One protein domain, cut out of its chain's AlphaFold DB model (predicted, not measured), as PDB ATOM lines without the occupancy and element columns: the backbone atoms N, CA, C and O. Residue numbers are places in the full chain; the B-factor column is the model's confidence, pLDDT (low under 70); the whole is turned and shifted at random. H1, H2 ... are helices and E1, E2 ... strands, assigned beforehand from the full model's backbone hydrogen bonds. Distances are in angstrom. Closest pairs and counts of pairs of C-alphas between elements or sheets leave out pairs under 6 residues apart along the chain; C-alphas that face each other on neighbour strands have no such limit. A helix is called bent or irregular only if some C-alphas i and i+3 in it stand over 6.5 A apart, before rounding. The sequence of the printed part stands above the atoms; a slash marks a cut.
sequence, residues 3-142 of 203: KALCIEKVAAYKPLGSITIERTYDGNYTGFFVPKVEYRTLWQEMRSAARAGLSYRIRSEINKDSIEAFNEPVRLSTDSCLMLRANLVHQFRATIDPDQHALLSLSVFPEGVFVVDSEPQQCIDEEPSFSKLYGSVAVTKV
ATOM      1  N   LYS A   3      53.703 -80.813   4.108       65.56
ATOM      2  CA  LYS A   3      54.195 -79.436   4.246       65.56
ATOM      3  C   LYS A   3      55.643 -79.375   3.782       65.56
ATOM      4  O   LYS A   3      56.554 -79.802   4.481       65.56
ATOM      5  N   ALA A   4      55.865 -78.859   2.588       64.00
ATOM      6  CA  ALA A   4      57.188 -78.857   1.997       64.00
ATOM      7  C   ALA A   4      57.608 -77.457   1.576       64.00
ATOM      8  O   ALA A   4      56.773 -76.657   1.161       64.00
ATOM      9  N   LEU A   5      58.923 -77.237   1.666       60.47
ATOM     10  CA  LEU A   5      59.650 -75.973   1.613       60.47
ATOM     11  C   LEU A   5      59.890 -75.371   3.000       60.47
ATOM     12  O   LEU A   5      59.113 -74.558   3.488       60.47
ATOM     13  N   CYS A   6      61.010 -75.766   3.597       58.06
ATOM     14  CA  CYS A   6      61.740 -74.993   4.597       58.06
ATOM     15  C   CYS A   6      63.130 -74.707   4.022       58.06
ATOM     16  O   CYS A   6      63.778 -75.611   3.494       58.06
ATOM     17  N   ILE A   7      63.544 -73.445   4.076       66.12
ATOM     18  CA  ILE A   7      64.812 -72.956   3.538       66.12
ATOM     19  C   ILE A   7      65.646 -72.551   4.754       66.12
ATOM     20  O   ILE A   7      65.158 -71.799   5.577       66.12
ATOM     21  N   GLU A   8      66.890 -72.998   4.902       56.31
ATOM     22  CA  GLU A   8      67.643 -72.929   6.176       56.31
ATOM     23  C   GLU A   8      67.802 -71.524   6.819       56.31
ATOM     24  O   GLU A   8      67.989 -71.422   8.027       56.31
ATOM     25  N   LYS A   9      67.635 -70.421   6.068       56.19
ATOM     26  CA  LYS A   9      67.550 -69.053   6.637       56.19
ATOM     27  C   LYS A   9      66.156 -68.649   7.136       56.19
ATOM     28  O   LYS A   9      66.033 -67.710   7.914       56.19
ATOM     29  N   VAL A  10      65.110 -69.328   6.677       61.59
ATOM     30  CA  VAL A  10      63.699 -69.111   7.004       61.59
ATOM     31  C   VAL A  10      63.120 -70.454   7.453       61.59
ATOM     32  O   VAL A  10      62.621 -71.230   6.642       61.59
ATOM     33  N   ALA A  11      63.155 -70.722   8.762       65.88
ATOM     34  CA  ALA A  11      62.659 -71.960   9.383       65.88
ATOM     35  C   ALA A  11      61.122 -72.158   9.292       65.88
ATOM     36  O   ALA A  11      60.522 -72.871  10.096       65.88
ATOM     37  N   ALA A  12      60.459 -71.497   8.341       77.94
ATOM     38  CA  ALA A  12      59.027 -71.573   8.119       77.94
ATOM     39  C   ALA A  12      58.729 -72.563   6.989       77.94
ATOM     40  O   ALA A  12      59.114 -72.347   5.842       77.94
ATOM     41  N   TYR A  13      58.008 -73.633   7.322       79.00
ATOM     42  CA  TYR A  13      57.511 -74.591   6.341       79.00
ATOM     43  C   TYR A  13      56.299 -74.023   5.605       79.00
ATOM     44  O   TYR A  13      55.308 -73.649   6.239       79.00
ATOM     45  N   LYS A  14      56.335 -74.024   4.271       85.12
ATOM     46  CA  LYS A  14      55.154 -73.760   3.439       85.12
ATOM     47  C   LYS A  14      54.436 -75.074   3.082       85.12
ATOM     48  O   LYS A  14      55.018 -76.154   3.180       85.12
ATOM     49  N   PRO A  15      53.131 -75.057   2.765       86.75
ATOM     50  CA  PRO A  15      52.467 -76.241   2.226       86.75
ATOM     51  C   PRO A  15      52.938 -76.458   0.788       86.75
ATOM     52  O   PRO A  15      52.877 -75.503   0.041       86.75
ATOM     53  N   LEU A  16      53.345 -77.667   0.379       88.62
ATOM     54  CA  LEU A  16      53.678 -77.969  -1.033       88.62
ATOM     55  C   LEU A  16      52.532 -78.703  -1.730       88.62
ATOM     56  O   LEU A  16      52.227 -78.446  -2.893       88.62
ATOM     57  N   GLY A  17      51.898 -79.640  -1.021       90.44
ATOM     58  CA  GLY A  17      50.935 -80.558  -1.612       90.44
ATOM     59  C   GLY A  17      50.372 -81.574  -0.626       90.44
ATOM     60  O   GLY A  17      50.375 -81.392   0.592       90.44
ATOM     61  N   SER A  18      49.866 -82.677  -1.152       90.69
ATOM     62  CA  SER A  18      49.474 -83.849  -0.374       90.69
ATOM     63  C   SER A  18      49.823 -85.114  -1.132       90.69
ATOM     64  O   SER A  18      49.650 -85.167  -2.343       90.69
ATOM     65  N   ILE A  19      50.299 -86.120  -0.403       91.06
ATOM     66  CA  ILE A  19      50.503 -87.467  -0.928       91.06
ATOM     67  C   ILE A  19      49.368 -88.336  -0.399       91.06
ATOM     68  O   ILE A  19      49.145 -88.374   0.813       91.06
ATOM     69  N   THR A  20      48.669 -89.009  -1.304       90.50
ATOM     70  CA  THR A  20      47.654 -90.015  -0.982       90.50
ATOM     71  C   THR A  20      48.237 -91.379  -1.305       90.50
ATOM     72  O   THR A  20      48.749 -91.574  -2.402       90.50
ATOM     73  N   ILE A  21      48.196 -92.306  -0.350       90.88
ATOM     74  CA  ILE A  21      48.650 -93.685  -0.542       90.88
ATOM     75  C   ILE A  21      47.414 -94.571  -0.525       90.88
ATOM     76  O   ILE A  21      46.671 -94.578   0.454       90.88
ATOM     77  N   GLU A  22      47.211 -95.311  -1.605       91.12
ATOM     78  CA  GLU A  22      46.082 -96.214  -1.778       91.12
ATOM     79  C   GLU A  22      46.580 -97.647  -1.915       91.12
ATOM     80  O   GLU A  22      47.629 -97.912  -2.509       91.12
ATOM     81  N   ARG A  23      45.829 -98.583  -1.337       90.81
ATOM     82  CA  ARG A  23      46.090-100.013  -1.472       90.81
ATOM     83  C   ARG A  23      45.376-100.524  -2.717       90.81
ATOM     84  O   ARG A  23      44.160-100.391  -2.825       90.81
ATOM     85  N   THR A  24      46.118-101.129  -3.635       89.19
ATOM     86  CA  THR A  24      45.545-101.779  -4.813       89.19
ATOM     87  C   THR A  24      44.993-103.159  -4.459       89.19
ATOM     88  O   THR A  24      45.322-103.737  -3.417       89.19
ATOM     89  N   TYR A  25      44.158-103.710  -5.343       88.88
ATOM     90  CA  TYR A  25      43.555-105.038  -5.172       88.88
ATOM     91  C   TYR A  25      44.600-106.147  -4.957       88.88
ATOM     92  O   TYR A  25      44.387-107.051  -4.153       88.88
ATOM     93  N   ASP A  26      45.772-106.018  -5.581       87.44
ATOM     94  CA  ASP A  26      46.873-106.986  -5.485       87.44
ATOM     95  C   ASP A  26      47.622-106.942  -4.138       87.44
ATOM     96  O   ASP A  26      48.616-107.638  -3.941       87.44
ATOM     97  N   GLY A  27      47.197-106.091  -3.197       84.00
ATOM     98  CA  GLY A  27      47.890-105.898  -1.920       84.00
ATOM     99  C   GLY A  27      49.190-105.089  -2.030       84.00
ATOM    100  O   GLY A  27      49.996-105.074  -1.087       84.00
ATOM    101  N   ASN A  28      49.383-104.414  -3.165       89.06
ATOM    102  CA  ASN A  28      50.414-103.404  -3.365       89.06
ATOM    103  C   ASN A  28      49.892-102.021  -2.962       89.06
ATOM    104  O   ASN A  28      48.699-101.826  -2.734       89.06
ATOM    105  N   TYR A  29      50.809-101.065  -2.839       90.69
ATOM    106  CA  TYR A  29      50.486 -99.688  -2.492       90.69
ATOM    107  C   TYR A  29      50.947 -98.756  -3.604       90.69
ATOM    108  O   TYR A  29      52.066 -98.875  -4.100       90.69
ATOM    109  N   THR A  30      50.083 -97.822  -3.974       90.88
ATOM    110  CA  THR A  30      50.347 -96.785  -4.972       90.88
ATOM    111  C   THR A  30      50.193 -95.422  -4.328       90.88
ATOM    112  O   THR A  30      49.210 -95.167  -3.635       90.88
ATOM    113  N   GLY A  31      51.176 -94.551  -4.533       91.94
ATOM    114  CA  GLY A  31      51.135 -93.181  -4.041       91.94
ATOM    115  C   GLY A  31      50.823 -92.191  -5.160       91.94
ATOM    116  O   GLY A  31      51.324 -92.331  -6.274       91.94
ATOM    117  N   PHE A  32      50.055 -91.154  -4.846       92.50
ATOM    118  CA  PHE A  32      49.746 -90.049  -5.749       92.50
ATOM    119  C   PHE A  32      50.091 -88.723  -5.084       92.50
ATOM    120  O   PHE A  32      49.671 -88.463  -3.956       92.50
ATOM    121  N   PHE A  33      50.841 -87.870  -5.781       92.69
ATOM    122  CA  PHE A  33      51.151 -86.521  -5.319       92.69
ATOM    123  C   PHE A  33      50.205 -85.500  -5.955       92.69
ATOM    124  O   PHE A  33      50.068 -85.431  -7.175       92.69
ATOM    125  N   VAL A  34      49.579 -84.677  -5.115       92.12
ATOM    126  CA  VAL A  34      48.701 -83.578  -5.521       92.12
ATOM    127  C   VAL A  34      49.340 -82.254  -5.095       92.12
ATOM    128  O   VAL A  34      49.442 -81.994  -3.889       92.12
ATOM    129  N   PRO A  35      49.777 -81.403  -6.039       91.25
ATOM    130  CA  PRO A  35      50.379 -80.119  -5.712       91.25
ATOM    131  C   PRO A  35      49.325 -79.137  -5.180       91.25
ATOM    132  O   PRO A  35      48.199 -79.086  -5.667       91.25
ATOM    133  N   LYS A  36      49.705 -78.338  -4.179       90.75
ATOM    134  CA  LYS A  36      48.905 -77.220  -3.641       90.75
ATOM    135  C   LYS A  36      49.510 -75.852  -3.956       90.75
ATOM    136  O   LYS A  36      48.822 -74.848  -3.813       90.75
ATOM    137  N   VAL A  37      50.780 -75.817  -4.350       88.75
ATOM    138  CA  VAL A  37      51.512 -74.593  -4.695       88.75
ATOM    139  C   VAL A  37      51.621 -74.461  -6.199       88.75
ATOM    140  O   VAL A  37      51.784 -75.447  -6.917       88.75
ATOM    141  N   GLU A  38      51.542 -73.221  -6.663       89.50
ATOM    142  CA  GLU A  38      51.771 -72.886  -8.056       89.50
ATOM    143  C   GLU A  38      53.252 -73.032  -8.428       89.50
ATOM    144  O   GLU A  38      54.152 -72.633  -7.693       89.50
ATOM    145  N   TYR A  39      53.512 -73.573  -9.614       89.38
ATOM    146  CA  TYR A  39      54.866 -73.834 -10.088       89.38
ATOM    147  C   TYR A  39      55.761 -72.581 -10.096       89.38
ATOM    148  O   TYR A  39      56.886 -72.616  -9.599       89.38
ATOM    149  N   ARG A  40      55.250 -71.460 -10.625       88.75
ATOM    150  CA  ARG A  40      56.021 -70.218 -10.814       88.75
ATOM    151  C   ARG A  40      56.490 -69.607  -9.498       88.75
ATOM    152  O   ARG A  40      57.637 -69.178  -9.396       88.75
ATOM    153  N   THR A  41      55.618 -69.583  -8.495       89.06
ATOM    154  CA  THR A  41      55.935 -69.006  -7.183       89.06
ATOM    155  C   THR A  41      56.997 -69.843  -6.478       89.06
ATOM    156  O   THR A  41      58.012 -69.306  -6.037       89.06
ATOM    157  N   LEU A  42      56.836 -71.170  -6.485       88.88
ATOM    158  CA  LEU A  42      57.836 -72.094  -5.954       88.88
ATOM    159  C   LEU A  42      59.184 -71.953  -6.673       88.88
ATOM    160  O   LEU A  42      60.226 -71.929  -6.024       88.88
ATOM    161  N   TRP A  43      59.175 -71.824  -8.000       88.38
ATOM    162  CA  TRP A  43      60.391 -71.673  -8.796       88.38
ATOM    163  C   TRP A  43      61.165 -70.397  -8.453       88.38
ATOM    164  O   TRP A  43      62.377 -70.449  -8.245       88.38
ATOM    165  N   GLN A  44      60.477 -69.260  -8.320       89.19
ATOM    166  CA  GLN A  44      61.103 -67.991  -7.931       89.19
ATOM    167  C   GLN A  44      61.725 -68.063  -6.531       89.19
ATOM    168  O   GLN A  44      62.855 -67.610  -6.324       89.19
ATOM    169  N   GLU A  45      61.021 -68.677  -5.579       88.00
ATOM    170  CA  GLU A  45      61.527 -68.879  -4.222       88.00
ATOM    171  C   GLU A  45      62.765 -69.782  -4.217       88.00
ATOM    172  O   GLU A  45      63.796 -69.409  -3.652       88.00
ATOM    173  N   MET A  46      62.711 -70.913  -4.923       86.31
ATOM    174  CA  MET A  46      63.830 -71.848  -5.056       86.31
ATOM    175  C   MET A  46      65.034 -71.206  -5.748       86.31
ATOM    176  O   MET A  46      66.168 -71.423  -5.322       86.31
ATOM    177  N   ARG A  47      64.817 -70.348  -6.753       87.81
ATOM    178  CA  ARG A  47      65.882 -69.573  -7.409       87.81
ATOM    179  C   ARG A  47      66.574 -68.623  -6.440       87.81
ATOM    180  O   ARG A  47      67.804 -68.580  -6.393       87.81
ATOM    181  N   SER A  48      65.802 -67.882  -5.646       87.00
ATOM    182  CA  SER A  48      66.369 -67.003  -4.616       87.00
ATOM    183  C   SER A  48      67.146 -67.795  -3.553       87.00
ATOM    184  O   SER A  48      68.228 -67.379  -3.139       87.00
ATOM    185  N   ALA A  49      66.641 -68.976  -3.179       84.38
ATOM    186  CA  ALA A  49      67.249 -69.855  -2.189       84.38
ATOM    187  C   ALA A  49      68.556 -70.481  -2.693       84.38
ATOM    188  O   ALA A  49      69.545 -70.513  -1.962       84.38
ATOM    189  N   ALA A  50      68.584 -70.912  -3.956       82.31
ATOM    190  CA  ALA A  50      69.761 -71.479  -4.603       82.31
ATOM    191  C   ALA A  50      70.906 -70.460  -4.696       82.31
ATOM    192  O   ALA A  50      72.033 -70.783  -4.328       82.31
ATOM    193  N   ARG A  51      70.620 -69.203  -5.078       83.50
ATOM    194  CA  ARG A  51      71.619 -68.111  -5.072       83.50
ATOM    195  C   ARG A  51      72.171 -67.816  -3.681       83.50
ATOM    196  O   ARG A  51      73.325 -67.425  -3.544       83.50
ATOM    197  N   ALA A  52      71.348 -67.999  -2.653       82.62
ATOM    198  CA  ALA A  52      71.748 -67.834  -1.263       82.62
ATOM    199  C   ALA A  52      72.452 -69.072  -0.673       82.62
ATOM    200  O   ALA A  52      72.821 -69.036   0.502       82.62
ATOM    201  N   GLY A  53      72.629 -70.145  -1.454       79.38
ATOM    202  CA  GLY A  53      73.274 -71.384  -1.024       79.38
ATOM    203  C   GLY A  53      72.450 -72.221  -0.044       79.38
ATOM    204  O   GLY A  53      73.021 -72.974   0.737       79.38
ATOM    205  N   LEU A  54      71.123 -72.072  -0.036       80.75
ATOM    206  CA  LEU A  54      70.256 -72.676   0.977       80.75
ATOM    207  C   LEU A  54      69.783 -74.073   0.566       80.75
ATOM    208  O   LEU A  54      69.496 -74.326  -0.610       80.75
ATOM    209  N   SER A  55      69.651 -74.972   1.544       78.62
ATOM    210  CA  SER A  55      69.092 -76.309   1.326       78.62
ATOM    211  C   SER A  55      67.566 -76.270   1.243       78.62
ATOM    212  O   SER A  55      66.917 -75.604   2.054       78.62
ATOM    213  N   TYR A  56      67.002 -77.039   0.321       82.31
ATOM    214  CA  TYR A  56      65.577 -77.354   0.275       82.31
ATOM    215  C   TYR A  56      65.259 -78.433   1.309       82.31
ATOM    216  O   TYR A  56      66.034 -79.366   1.406       82.31
ATOM    217  N   ARG A  57      64.160 -78.367   2.073       81.25
ATOM    218  CA  ARG A  57      63.730 -79.455   2.980       81.25
ATOM    219  C   ARG A  57      62.225 -79.679   2.935       81.25
ATOM    220  O   ARG A  57      61.441 -78.747   2.731       81.25
ATOM    221  N   ILE A  58      61.827 -80.923   3.184       83.69
ATOM    222  CA  ILE A  58      60.438 -81.379   3.137       83.69
ATOM    223  C   ILE A  58      60.048 -81.976   4.485       83.69
ATOM    224  O   ILE A  58      60.838 -82.648   5.137       83.69
ATOM    225  N   ARG A  59      58.809 -81.728   4.910       83.19
ATOM    226  CA  ARG A  59      58.239 -82.293   6.129       83.19
ATOM    227  C   ARG A  59      56.872 -82.889   5.824       83.19
ATOM    228  O   ARG A  59      56.035 -82.312   5.132       83.19
ATOM    229  N   SER A  60      56.622 -84.074   6.349       84.12
ATOM    230  CA  SER A  60      55.285 -84.646   6.346       84.12
ATOM    231  C   SER A  60      54.640 -84.426   7.701       84.12
ATOM    232  O   SER A  60      55.297 -84.534   8.734       84.12
ATOM    233  N   GLU A  61      53.353 -84.100   7.696       80.94
ATOM    234  CA  GLU A  61      52.535 -84.034   8.902       80.94
ATOM    235  C   GLU A  61      51.419 -85.071   8.772       80.94
ATOM    236  O   GLU A  61      50.525 -84.952   7.919       80.94
ATOM    237  N   ILE A  62      51.502 -86.115   9.594       76.00
ATOM    238  CA  ILE A  62      50.596 -87.264   9.599       76.00
ATOM    239  C   ILE A  62      50.107 -87.440  11.026       76.00
ATOM    240  O   ILE A  62      50.905 -87.588  11.936       76.00
ATOM    241  N   ASN A  63      48.789 -87.400  11.235       65.12
ATOM    242  CA  ASN A  63      48.176 -87.622  12.550       65.12
ATOM    243  C   ASN A  63      48.772 -86.771  13.696       65.12
ATOM    244  O   ASN A  63      48.801 -87.218  14.833       65.12
ATOM    245  N   LYS A  64      49.183 -85.524  13.398       65.31
ATOM    246  CA  LYS A  64      49.875 -84.564  14.296       65.31
ATOM    247  C   LYS A  64      51.336 -84.894  14.616       65.31
ATOM    248  O   LYS A  64      52.025 -84.030  15.152       65.31
ATOM    249  N   ASP A  65      51.819 -86.057  14.204       69.25
ATOM    250  CA  ASP A  65      53.238 -86.369  14.212       69.25
ATOM    251  C   ASP A  65      53.886 -85.812  12.951       69.25
ATOM    252  O   ASP A  65      53.337 -85.847  11.840       69.25
ATOM    253  N   SER A  66      55.071 -85.243  13.128       67.81
ATOM    254  CA  SER A  66      55.840 -84.730  12.013       67.81
ATOM    255  C   SER A  66      57.057 -85.574  11.737       67.81
ATOM    256  O   SER A  66      57.922 -85.707  12.598       67.81
ATOM    257  N   ILE A  67      57.147 -86.043  10.502       71.19
ATOM    258  CA  ILE A  67      58.298 -86.779  10.003       71.19
ATOM    259  C   ILE A  67      59.030 -85.844   9.052       71.19
ATOM    260  O   ILE A  67      58.473 -85.392   8.045       71.19
ATOM    261  N   GLU A  68      60.265 -85.498   9.402       73.12
ATOM    262  CA  GLU A  68      61.149 -84.781   8.492       73.12
ATOM    263  C   GLU A  68      61.587 -85.731   7.382       73.12
ATOM    264  O   GLU A  68      61.975 -86.870   7.641       73.12
ATOM    265  N   ALA A  69      61.465 -85.275   6.138       67.94
ATOM    266  CA  ALA A  69      61.937 -86.044   5.008       67.94
ATOM    267  C   ALA A  69      63.427 -85.784   4.805       67.94
ATOM    268  O   ALA A  69      63.877 -84.634   4.847       67.94
ATOM    269  N   PHE A  70      64.179 -86.849   4.552       65.81
ATOM    270  CA  PHE A  70      65.591 -86.742   4.215       65.81
ATOM    271  C   PHE A  70      65.732 -86.460   2.722       65.81
ATOM    272  O   PHE A  70      65.115 -87.133   1.891       65.81
ATOM    273  N   ASN A  71      66.561 -85.477   2.379       64.06
ATOM    274  CA  ASN A  71      66.996 -85.302   1.001       64.06
ATOM    275  C   ASN A  71      68.304 -86.065   0.820       64.06
ATOM    276  O   ASN A  71      69.244 -85.900   1.598       64.06
ATOM    277  N   GLU A  72      68.367 -86.867  -0.228       57.75
ATOM    278  CA  GLU A  72      69.600 -87.480  -0.703       57.75
ATOM    279  C   GLU A  72      69.899 -86.926  -2.106       57.75
ATOM    280  O   GLU A  72      68.969 -86.794  -2.908       57.75
ATOM    281  N   PRO A  73      71.167 -86.619  -2.448       52.19
ATOM    282  CA  PRO A  73      72.388 -86.796  -1.655       52.19
ATOM    283  C   PRO A  73      72.718 -85.608  -0.731       52.19
ATOM    284  O   PRO A  73      72.689 -84.453  -1.132       52.19
ATOM    285  N   VAL A  74      73.167 -85.922   0.487       51.66
ATOM    286  CA  VAL A  74      73.511 -84.998   1.596       51.66
ATOM    287  C   VAL A  74      74.717 -84.072   1.301       51.66
ATOM    288  O   VAL A  74      75.163 -83.321   2.168       51.66
ATOM    289  N   ARG A  75      75.331 -84.140   0.110       43.72
ATOM    290  CA  ARG A  75      76.676 -83.576  -0.087       43.72
ATOM    291  C   ARG A  75      77.057 -83.177  -1.516       43.72
ATOM    292  O   ARG A  75      78.179 -83.446  -1.931       43.72
ATOM    293  N   LEU A  76      76.185 -82.487  -2.249       44.59
ATOM    294  CA  LEU A  76      76.630 -81.643  -3.367       44.59
ATOM    295  C   LEU A  76      76.077 -80.233  -3.180       44.59
ATOM    296  O   LEU A  76      74.910 -80.047  -2.869       44.59
ATOM    297  N   SER A  77      76.953 -79.238  -3.304       46.03
ATOM    298  CA  SER A  77      76.650 -77.830  -3.058       46.03
ATOM    299  C   SER A  77      75.327 -77.413  -3.707       46.03
ATOM    300  O   SER A  77      75.199 -77.455  -4.930       46.03
ATOM    301  N   THR A  78      74.399 -76.945  -2.870       53.31
ATOM    302  CA  THR A  78      73.101 -76.322  -3.191       53.31
ATOM    303  C   THR A  78      71.954 -77.272  -3.574       53.31
ATOM    304  O   THR A  78      71.472 -77.273  -4.702       53.31
ATOM    305  N   ASP A  79      71.407 -77.994  -2.591       72.25
ATOM    306  CA  ASP A  79      70.217 -78.859  -2.746       72.25
ATOM    307  C   ASP A  79      69.021 -78.168  -3.445       72.25
ATOM    308  O   ASP A  79      68.280 -78.803  -4.193       72.25
ATOM    309  N   SER A  80      68.847 -76.847  -3.283       80.06
ATOM    310  CA  SER A  80      67.811 -76.082  -4.009       80.06
ATOM    311  C   SER A  80      68.098 -75.946  -5.512       80.06
ATOM    312  O   SER A  80      67.182 -75.971  -6.331       80.06
ATOM    313  N   CYS A  81      69.369 -75.822  -5.892       82.88
ATOM    314  CA  CYS A  81      69.812 -75.727  -7.282       82.88
ATOM    315  C   CYS A  81      69.588 -77.035  -8.037       82.88
ATOM    316  O   CYS A  81      69.150 -77.034  -9.187       82.88
ATOM    317  N   LEU A  82      69.843 -78.155  -7.362       82.12
ATOM    318  CA  LEU A  82      69.601 -79.490  -7.891       82.12
ATOM    319  C   LEU A  82      68.116 -79.679  -8.245       82.12
ATOM    320  O   LEU A  82      67.789 -80.145  -9.335       82.12
ATOM    321  N   MET A  83      67.215 -79.219  -7.374       83.94
ATOM    322  CA  MET A  83      65.773 -79.240  -7.637       83.94
ATOM    323  C   MET A  83      65.358 -78.312  -8.787       83.94
ATOM    324  O   MET A  83      64.459 -78.661  -9.550       83.94
ATOM    325  N   LEU A  84      66.013 -77.157  -8.957       85.94
ATOM    326  CA  LEU A  84      65.780 -76.286 -10.119       85.94
ATOM    327  C   LEU A  84      66.210 -76.952 -11.429       85.94
ATOM    328  O   LEU A  84      65.485 -76.860 -12.414       85.94
ATOM    329  N   ARG A  85      67.342 -77.669 -11.436       83.88
ATOM    330  CA  ARG A  85      67.789 -78.455 -12.602       83.88
ATOM    331  C   ARG A  85      66.832 -79.573 -12.965       83.88
ATOM    332  O   ARG A  85      66.640 -79.855 -14.141       83.88
ATOM    333  N   ALA A  86      66.203 -80.164 -11.959       83.38
ATOM    334  CA  ALA A  86      65.167 -81.167 -12.140       83.38
ATOM    335  C   ALA A  86      63.825 -80.571 -12.580       83.38
ATOM    336  O   ALA A  86      62.822 -81.272 -12.547       83.38
ATOM    337  N   ASN A  87      63.758 -79.278 -12.924       87.25
ATOM    338  CA  ASN A  87      62.515 -78.562 -13.217       87.25
ATOM    339  C   ASN A  87      61.465 -78.699 -12.104       87.25
ATOM    340  O   ASN A  87      60.268 -78.686 -12.383       87.25
ATOM    341  N   LEU A  88      61.901 -78.827 -10.847       87.75
ATOM    342  CA  LEU A  88      61.053 -79.114  -9.688       87.75
ATOM    343  C   LEU A  88      60.228 -80.406  -9.841       87.75
ATOM    344  O   LEU A  88      59.149 -80.518  -9.262       87.75
ATOM    345  N   VAL A  89      60.709 -81.393 -10.599       89.00
ATOM    346  CA  VAL A  89      60.103 -82.727 -10.645       89.00
ATOM    347  C   VAL A  89      60.589 -83.525  -9.438       89.00
ATOM    348  O   VAL A  89      61.790 -83.705  -9.233       89.00
ATOM    349  N   HIS A  90      59.644 -83.965  -8.609       88.44
ATOM    350  CA  HIS A  90      59.930 -84.638  -7.343       88.44
ATOM    351  C   HIS A  90      59.682 -86.145  -7.449       88.44
ATOM    352  O   HIS A  90      58.579 -86.565  -7.784       88.44
ATOM    353  N   GLN A  91      60.642 -86.969  -7.046       91.00
ATOM    354  CA  GLN A  91      60.418 -88.385  -6.777       91.00
ATOM    355  C   GLN A  91      60.366 -88.603  -5.261       91.00
ATOM    356  O   GLN A  91      61.386 -88.555  -4.573       91.00
ATOM    357  N   PHE A  92      59.172 -88.847  -4.730       90.38
ATOM    358  CA  PHE A  92      58.950 -89.175  -3.326       90.38
ATOM    359  C   PHE A  92      59.102 -90.681  -3.121       90.38
ATOM    360  O   PHE A  92      58.468 -91.472  -3.817       90.38
ATOM    361  N   ARG A  93      59.897 -91.094  -2.136       91.31
ATOM    362  CA  ARG A  93      59.959 -92.481  -1.670       91.31
ATOM    363  C   ARG A  93      59.412 -92.540  -0.256       91.31
ATOM    364  O   ARG A  93      59.965 -91.929   0.652       91.31
ATOM    365  N   ALA A  94      58.297 -93.235  -0.087       90.94
ATOM    366  CA  ALA A  94      57.632 -93.396   1.196       90.94
ATOM    367  C   ALA A  94      57.778 -94.842   1.663       90.94
ATOM    368  O   ALA A  94      57.417 -95.766   0.934       90.94
ATOM    369  N   THR A  95      58.278 -95.044   2.878       91.12
ATOM    370  CA  THR A  95      58.250 -96.354   3.530       91.12
ATOM    371  C   THR A  95      57.133 -96.387   4.558       91.12
ATOM    372  O   THR A  95      57.100 -95.545   5.455       91.12
ATOM    373  N   ILE A  96      56.217 -97.343   4.429       91.00
ATOM    374  CA  ILE A  96      55.057 -97.494   5.311       91.00
ATOM    375  C   ILE A  96      55.104 -98.818   6.072       91.00
ATOM    376  O   ILE A  96      55.579 -99.830   5.553       91.00
ATOM    377  N   ASP A  97      54.556 -98.804   7.280       90.44
ATOM    378  CA  ASP A  97      54.139 -99.995   8.011       90.44
ATOM    379  C   ASP A  97      52.636-100.213   7.768       90.44
ATOM    380  O   ASP A  97      51.820 -99.400   8.223       90.44
ATOM    381  N   PRO A  98      52.250-101.262   7.016       86.50
ATOM    382  CA  PRO A  98      50.849-101.534   6.725       86.50
ATOM    383  C   PRO A  98      50.059-101.991   7.959       86.50
ATOM    384  O   PRO A  98      48.850-101.778   7.994       86.50
ATOM    385  N   ASP A  99      50.707-102.585   8.961       87.00
ATOM    386  CA  ASP A  99      50.030-103.129  10.141       87.00
ATOM    387  C   ASP A  99      49.732-102.002  11.132       87.00
ATOM    388  O   ASP A  99      48.607-101.839  11.613       87.00
ATOM    389  N   GLN A 100      50.725-101.143  11.362       84.44
ATOM    390  CA  GLN A 100      50.605 -99.987  12.255       84.44
ATOM    391  C   GLN A 100      49.957 -98.768  11.586       84.44
ATOM    392  O   GLN A 100      49.746 -97.751  12.246       84.44
ATOM    393  N   HIS A 101      49.641 -98.851  10.286       83.38
ATOM    394  CA  HIS A 101      49.142 -97.733   9.475       83.38
ATOM    395  C   HIS A 101      50.020 -96.474   9.614       83.38
ATOM    396  O   HIS A 101      49.530 -95.340   9.619       83.38
ATOM    397  N   ALA A 102      51.329 -96.681   9.746       84.06
ATOM    398  CA  ALA A 102      52.296 -95.643  10.063       84.06
ATOM    399  C   ALA A 102      53.206 -95.365   8.863       84.06
ATOM    400  O   ALA A 102      53.631 -96.276   8.151       84.06
ATOM    401  N   LEU A 103      53.541 -94.092   8.646       85.50
ATOM    402  CA  LEU A 103      54.642 -93.728   7.760       85.50
ATOM    403  C   LEU A 103      55.939 -93.835   8.566       85.50
ATOM    404  O   LEU A 103      56.067 -93.183   9.597       85.50
ATOM    405  N   LEU A 104      56.890 -94.635   8.099       87.56
ATOM    406  CA  LEU A 104      58.180 -94.820   8.762       87.56
ATOM    407  C   LEU A 104      59.216 -93.820   8.259       87.56
ATOM    408  O   LEU A 104      59.958 -93.237   9.045       87.56
ATOM    409  N   SER A 105      59.270 -93.606   6.945       86.56
ATOM    410  CA  SER A 105      60.207 -92.661   6.345       86.56
ATOM    411  C   SER A 105      59.642 -92.032   5.078       86.56
ATOM    412  O   SER A 105      58.797 -92.602   4.380       86.56
ATOM    413  N   LEU A 106      60.125 -90.825   4.794       87.06
ATOM    414  CA  LEU A 106      59.894 -90.115   3.546       87.06
ATOM    415  C   LEU A 106      61.233 -89.573   3.063       87.06
ATOM    416  O   LEU A 106      61.944 -88.913   3.817       87.06
ATOM    417  N   SER A 107      61.564 -89.822   1.808       87.00
ATOM    418  CA  SER A 107      62.707 -89.203   1.149       87.00
ATOM    419  C   SER A 107      62.301 -88.635  -0.194       87.00
ATOM    420  O   SER A 107      61.325 -89.076  -0.809       87.00
ATOM    421  N   VAL A 108      63.009 -87.593  -0.617       86.69
ATOM    422  CA  VAL A 108      62.688 -86.868  -1.843       86.69
ATOM    423  C   VAL A 108      63.928 -86.691  -2.685       86.69
ATOM    424  O   VAL A 108      64.975 -86.285  -2.188       86.69
ATOM    425  N   PHE A 109      63.765 -86.991  -3.969       85.81
ATOM    426  CA  PHE A 109      64.824 -86.963  -4.957       85.81
ATOM    427  C   PHE A 109      64.412 -86.091  -6.146       85.81
ATOM    428  O   PHE A 109      63.235 -86.084  -6.520       85.81
ATOM    429  N   PRO A 110      65.357 -85.374  -6.768       86.12
ATOM    430  CA  PRO A 110      65.148 -84.794  -8.087       86.12
ATOM    431  C   PRO A 110      65.002 -85.910  -9.126       86.12
ATOM    432  O   PRO A 110      65.854 -86.792  -9.224       86.12
ATOM    433  N   GLU A 111      63.942 -85.873  -9.928       83.62
ATOM    434  CA  GLU A 111      63.779 -86.821 -11.031       83.62
ATOM    435  C   GLU A 111      64.446 -86.292 -12.310       83.62
ATOM    436  O   GLU A 111      64.376 -85.103 -12.619       83.62
ATOM    437  N   GLY A 112      65.099 -87.176 -13.070       72.94
ATOM    438  CA  GLY A 112      65.653 -86.838 -14.386       72.94
ATOM    439  C   GLY A 112      66.976 -86.066 -14.378       72.94
ATOM    440  O   GLY A 112      67.404 -85.606 -15.434       72.94
ATOM    441  N   VAL A 113      67.647 -85.942 -13.228       74.56
ATOM    442  CA  VAL A 113      68.975 -85.318 -13.132       74.56
ATOM    443  C   VAL A 113      70.011 -86.354 -12.713       74.56
ATOM    444  O   VAL A 113      69.932 -86.923 -11.627       74.56
ATOM    445  N   PHE A 114      71.024 -86.547 -13.555       65.56
ATOM    446  CA  PHE A 114      72.214 -87.332 -13.245       65.56
ATOM    447  C   PHE A 114      73.405 -86.374 -13.235       65.56
ATOM    448  O   PHE A 114      73.852 -85.934 -14.290       65.56
ATOM    449  N   VAL A 115      73.879 -85.993 -12.048       62.12
ATOM    450  CA  VAL A 115      75.081 -85.156 -11.921       62.12
ATOM    451  C   VAL A 115      76.266 -86.082 -11.672       62.12
ATOM    452  O   VAL A 115      76.323 -86.739 -10.637       62.12
ATOM    453  N   VAL A 116      77.180 -86.160 -12.640       57.91
ATOM    454  CA  VAL A 116      78.430 -86.939 -12.545       57.91
ATOM    455  C   VAL A 116      79.628 -86.034 -12.214       57.91
ATOM    456  O   VAL A 116      80.675 -86.529 -11.807       57.91
ATOM    457  N   ASP A 117      79.462 -84.710 -12.289       52.25
ATOM    458  CA  ASP A 117      80.583 -83.772 -12.230       52.25
ATOM    459  C   ASP A 117      80.776 -83.111 -10.859       52.25
ATOM    460  O   ASP A 117      79.831 -82.768 -10.146       52.25
ATOM    461  N   SER A 118      82.050 -82.906 -10.517       52.97
ATOM    462  CA  SER A 118      82.553 -82.313  -9.273       52.97
ATOM    463  C   SER A 118      82.629 -80.782  -9.284       52.97
ATOM    464  O   SER A 118      83.063 -80.190  -8.295       52.97
ATOM    465  N   GLU A 119      82.253 -80.127 -10.383       56.69
ATOM    466  CA  GLU A 119      82.240 -78.666 -10.470       56.69
ATOM    467  C   GLU A 119      80.842 -78.115 -10.170       56.69
ATOM    468  O   GLU A 119      79.843 -78.657 -10.655       56.69
ATOM    469  N   PRO A 120      80.737 -77.020  -9.392       55.84
ATOM    470  CA  PRO A 120      79.474 -76.346  -9.152       55.84
ATOM    471  C   PRO A 120      79.068 -75.640 -10.444       55.84
ATOM    472  O   PRO A 120      79.276 -74.440 -10.618       55.84
ATOM    473  N   GLN A 121      78.491 -76.396 -11.381       58.62
ATOM    474  CA  GLN A 121      77.790 -75.813 -12.511       58.62
ATOM    475  C   GLN A 121      76.819 -74.767 -11.954       58.62
ATOM    476  O   GLN A 121      76.224 -74.933 -10.883       58.62
ATOM    477  N   GLN A 122      76.675 -73.672 -12.676       69.25
ATOM    478  CA  GLN A 122      75.821 -72.563 -12.294       69.25
ATOM    479  C   GLN A 122      74.357 -73.027 -12.187       69.25
ATOM    480  O   GLN A 122      73.916 -73.947 -12.890       69.25
ATOM    481  N   CYS A 123      73.599 -72.447 -11.260       73.94
ATOM    482  CA  CYS A 123      72.168 -72.725 -11.160       73.94
ATOM    483  C   CYS A 123      71.435 -72.143 -12.363       73.94
ATOM    484  O   CYS A 123      71.801 -71.076 -12.852       73.94
ATOM    485  N   ILE A 124      70.410 -72.853 -12.836       71.94
ATOM    486  CA  ILE A 124      69.634 -72.416 -13.996       71.94
ATOM    487  C   ILE A 124      68.941 -71.095 -13.654       71.94
ATOM    488  O   ILE A 124      68.207 -70.992 -12.670       71.94
ATOM    489  N   ASP A 125      69.197 -70.090 -14.486       70.44
ATOM    490  CA  ASP A 125      68.586 -68.766 -14.406       70.44
ATOM    491  C   ASP A 125      67.438 -68.579 -15.414       70.44
ATOM    492  O   ASP A 125      66.690 -67.601 -15.323       70.44
ATOM    493  N   GLU A 126      67.291 -69.514 -16.351       76.06
ATOM    494  CA  GLU A 126      66.237 -69.521 -17.360       76.06
ATOM    495  C   GLU A 126      64.952 -70.137 -16.817       76.06
ATOM    496  O   GLU A 126      64.960 -71.177 -16.157       76.06
ATOM    497  N   GLU A 127      63.834 -69.472 -17.092       70.75
ATOM    498  CA  GLU A 127      62.521 -69.949 -16.684       70.75
ATOM    499  C   GLU A 127      62.093 -71.118 -17.585       70.75
ATOM    500  O   GLU A 127      62.038 -70.966 -18.809       70.75
ATOM    501  N   PRO A 128      61.787 -72.293 -17.018       73.00
ATOM    502  CA  PRO A 128      61.380 -73.441 -17.810       73.00
ATOM    503  C   PRO A 128      59.937 -73.290 -18.316       73.00
ATOM    504  O   PRO A 128      59.087 -72.669 -17.683       73.00
ATOM    505  N   SER A 129      59.630 -73.931 -19.447       71.56
ATOM    506  CA  SER A 129      58.318 -73.851 -20.121       71.56
ATOM    507  C   SER A 129      57.186 -74.626 -19.408       71.56
ATOM    508  O   SER A 129      56.052 -74.691 -19.884       71.56
ATOM    509  N   PHE A 130      57.469 -75.251 -18.261       75.69
ATOM    510  CA  PHE A 130      56.488 -76.046 -17.525       75.69
ATOM    511  C   PHE A 130      55.537 -75.155 -16.718       75.69
ATOM    512  O   PHE A 130      55.942 -74.207 -16.053       75.69
ATOM    513  N   SER A 131      54.247 -75.488 -16.746       77.75
ATOM    514  CA  SER A 131      53.202 -74.755 -16.016       77.75
ATOM    515  C   SER A 131      52.691 -75.483 -14.772       77.75
ATOM    516  O   SER A 131      51.925 -74.911 -13.996       77.75
ATOM    517  N   LYS A 132      53.092 -76.743 -14.568       85.12
ATOM    518  CA  LYS A 132      52.591 -77.604 -13.493       85.12
ATOM    519  C   LYS A 132      53.734 -78.252 -12.732       85.12
ATOM    520  O   LYS A 132      54.746 -78.632 -13.312       85.12
ATOM    521  N   LEU A 133      53.524 -78.401 -11.427       88.44
ATOM    522  CA  LEU A 133      54.405 -79.166 -10.560       88.44
ATOM    523  C   LEU A 133      54.099 -80.658 -10.719       88.44
ATOM    524  O   LEU A 133      52.945 -81.068 -10.573       88.44
ATOM    525  N   TYR A 134      55.130 -81.453 -10.991       89.06
ATOM    526  CA  TYR A 134      55.025 -82.901 -11.138       89.06
ATOM    527  C   TYR A 134      55.717 -83.612  -9.981       89.06
ATOM    528  O   TYR A 134      56.767 -83.175  -9.498       89.06
ATOM    529  N   GLY A 135      55.130 -84.725  -9.549       90.12
ATOM    530  CA  GLY A 135      55.765 -85.597  -8.579       90.12
ATOM    531  C   GLY A 135      55.311 -87.043  -8.706       90.12
ATOM    532  O   GLY A 135      54.116 -87.313  -8.819       90.12
ATOM    533  N   SER A 136      56.275 -87.956  -8.677       92.62
ATOM    534  CA  SER A 136      56.069 -89.402  -8.642       92.62
ATOM    535  C   SER A 136      56.234 -89.910  -7.213       92.62
ATOM    536  O   SER A 136      57.063 -89.394  -6.465       92.62
ATOM    537  N   VAL A 137      55.448 -90.908  -6.804       93.19
ATOM    538  CA  VAL A 137      55.514 -91.476  -5.451       93.19
ATOM    539  C   VAL A 137      55.740 -92.980  -5.537       93.19
ATOM    540  O   VAL A 137      54.868 -93.732  -5.966       93.19
ATOM    541  N   ALA A 138      56.904 -93.423  -5.077       93.12
ATOM    542  CA  ALA A 138      57.221 -94.827  -4.878       93.12
ATOM    543  C   ALA A 138      56.940 -95.208  -3.420       93.12
ATOM    544  O   ALA A 138      57.468 -94.589  -2.494       93.12
ATOM    545  N   VAL A 139      56.111 -96.230  -3.214       93.44
ATOM    546  CA  VAL A 139      55.745 -96.708  -1.877       93.44
ATOM    547  C   VAL A 139      56.389 -98.065  -1.631       93.44
ATOM    548  O   VAL A 139      56.263 -98.984  -2.438       93.44
ATOM    549  N   THR A 140      57.078 -98.198  -0.505       92.19
ATOM    550  CA  THR A 140      57.674 -99.453  -0.044       92.19
ATOM    551  C   THR A 140      57.053 -99.823   1.294       92.19
ATOM    552  O   THR A 140      56.981 -98.995   2.195       92.19
ATOM    553  N   LYS A 141      56.584-101.060   1.438       91.00
ATOM    554  CA  LYS A 141      56.098-101.570   2.724       91.00
ATOM    555  C   LYS A 141      57.226-102.284   3.452       91.00
ATOM    556  O   LYS A 141      57.994-103.003   2.811       91.00
ATOM    557  N   VAL A 142      57.313-102.122   4.769       87.88
ATOM    558  CA  VAL A 142      58.135-103.039   5.565       87.88
ATOM    559  C   VAL A 142      57.505-104.424   5.509       87.88
ATOM    560  O   VAL A 142      56.295-104.587   5.653       87.88
TER     561      VAL A 142
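What this domain is: This is residues 3 to 142 of the 203 residues of the protein "ER membrane protein complex subunit 10" of Enterobius vermicularis (UniProt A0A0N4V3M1). One sheet of eight strands curls back on itself like part of a barrel, loosely closed, with its two edge strands E1 and E2 coming near each other at residues 3 and 17. The two helices H1 and H2 sit together at one end of this curl, and a long loop, residues 111 to 134, runs round that end before the last strand, E8. The printed part has 140 residues with two named helices and eight named strands, in the order E1 E2 E3 H1 E4 E5 H2 E6 E7 E8; the class is mixed, helices and strands. The sheet's order is E1 E4 E5 E7 E6 E8 E3 E2, mixed parallel and antiparallel. The whole is compact, with a radius of gyration of the C-alphas of 15.5 A, yet elongated in outline, spanning 45 by 30 by 29 A.

How they stand to each other: The sheet holds E1, residues 3 to 7, E4, 56 to 62, E5, 65 to 71, E7, 102 to 110, E6, 90 to 97, E8, 135 to 141, E3, 29 to 35, and E2, 17 to 23. It is a folded sheet, bent back on itself into two leaves that face each other: E1 E4 E5 E7 E6 face E3 E2, with 26 pairs of C-alphas within 11 A and E8 as the hinge. It is strongly twisted and curled, the way across it turning by 182 degrees. E6 and E8 are parallel at 21 degrees, with N 92 and O 136 2.8 A apart, within hydrogen-bond range. E6 and E7 form an antiparallel hairpin, with N 93 and O 107 at 2.8 A. E5 has staggered pairing: residues 65 to 69 pair with E4 in an antiparallel hairpin, N 60 and O 67 at 2.8 A, and residues 70 to 71 pair with E7 in parallel, N 70 and O 106 at 3.1 A. E1 is an edge strand, antiparallel to E4, with N 3 and O 59 at 3.0 A. At the other edge, E2 and E3 form an antiparallel hairpin, with N 32 and O 20 at 2.8 A. E8 and E3 are antiparallel at 151 degrees, but no N and O pair across them is within hydrogen-bond range; C-alphas 137 and 31 face each other at 4.9 A. The closest C-alphas of the two edge strands are those of Lys 3 and Gly 17, 6.8 A apart. H2, residues 79 to 85, is on the sheet at a height of 7.8 A, over none of its strands; its closest C-alpha pair with E4 is Ser 80 and Tyr 56, 5.0 A. H1, residues 39 to 51, only grazes the sheet, with its residues 42 to 50. H1 and H2 touch, the C-alphas of Ala 50 and Cys 81 being closest at 5.0 A, at a steep tilt of 53 degrees, opposite ways. In both helices every O i to N i+4 pair is within hydrogen-bond range.

Where its parts are: E1 begins at C-alpha 3, (54.195, -79.436, 4.246). E2 and E3 are 20.0 A and 19.8 A long from first to last C-alpha. H1, 18.4 A long, begins at C-alpha 39, (54.866, -73.834, -10.088). E4 is 20.2 A and E5 19.1 A long, E6 22.5 A and E7 24.7 A. E8, 19.6 A long, ends at C-alpha 141, (56.098, -101.570, 2.724).

The domain as a whole: The two C-alphas farthest apart, those of Tyr 25 and Glu 119, are 47.1 A from each other. The printed part has no cut. The one long link joins E7 to E8 through 24 residues, and these two strands are apart. The mean pLDDT of the printed part is 79.4; residues 3 to 11, 63 to 66, 69 to 78 and 114 to 122 are under 70.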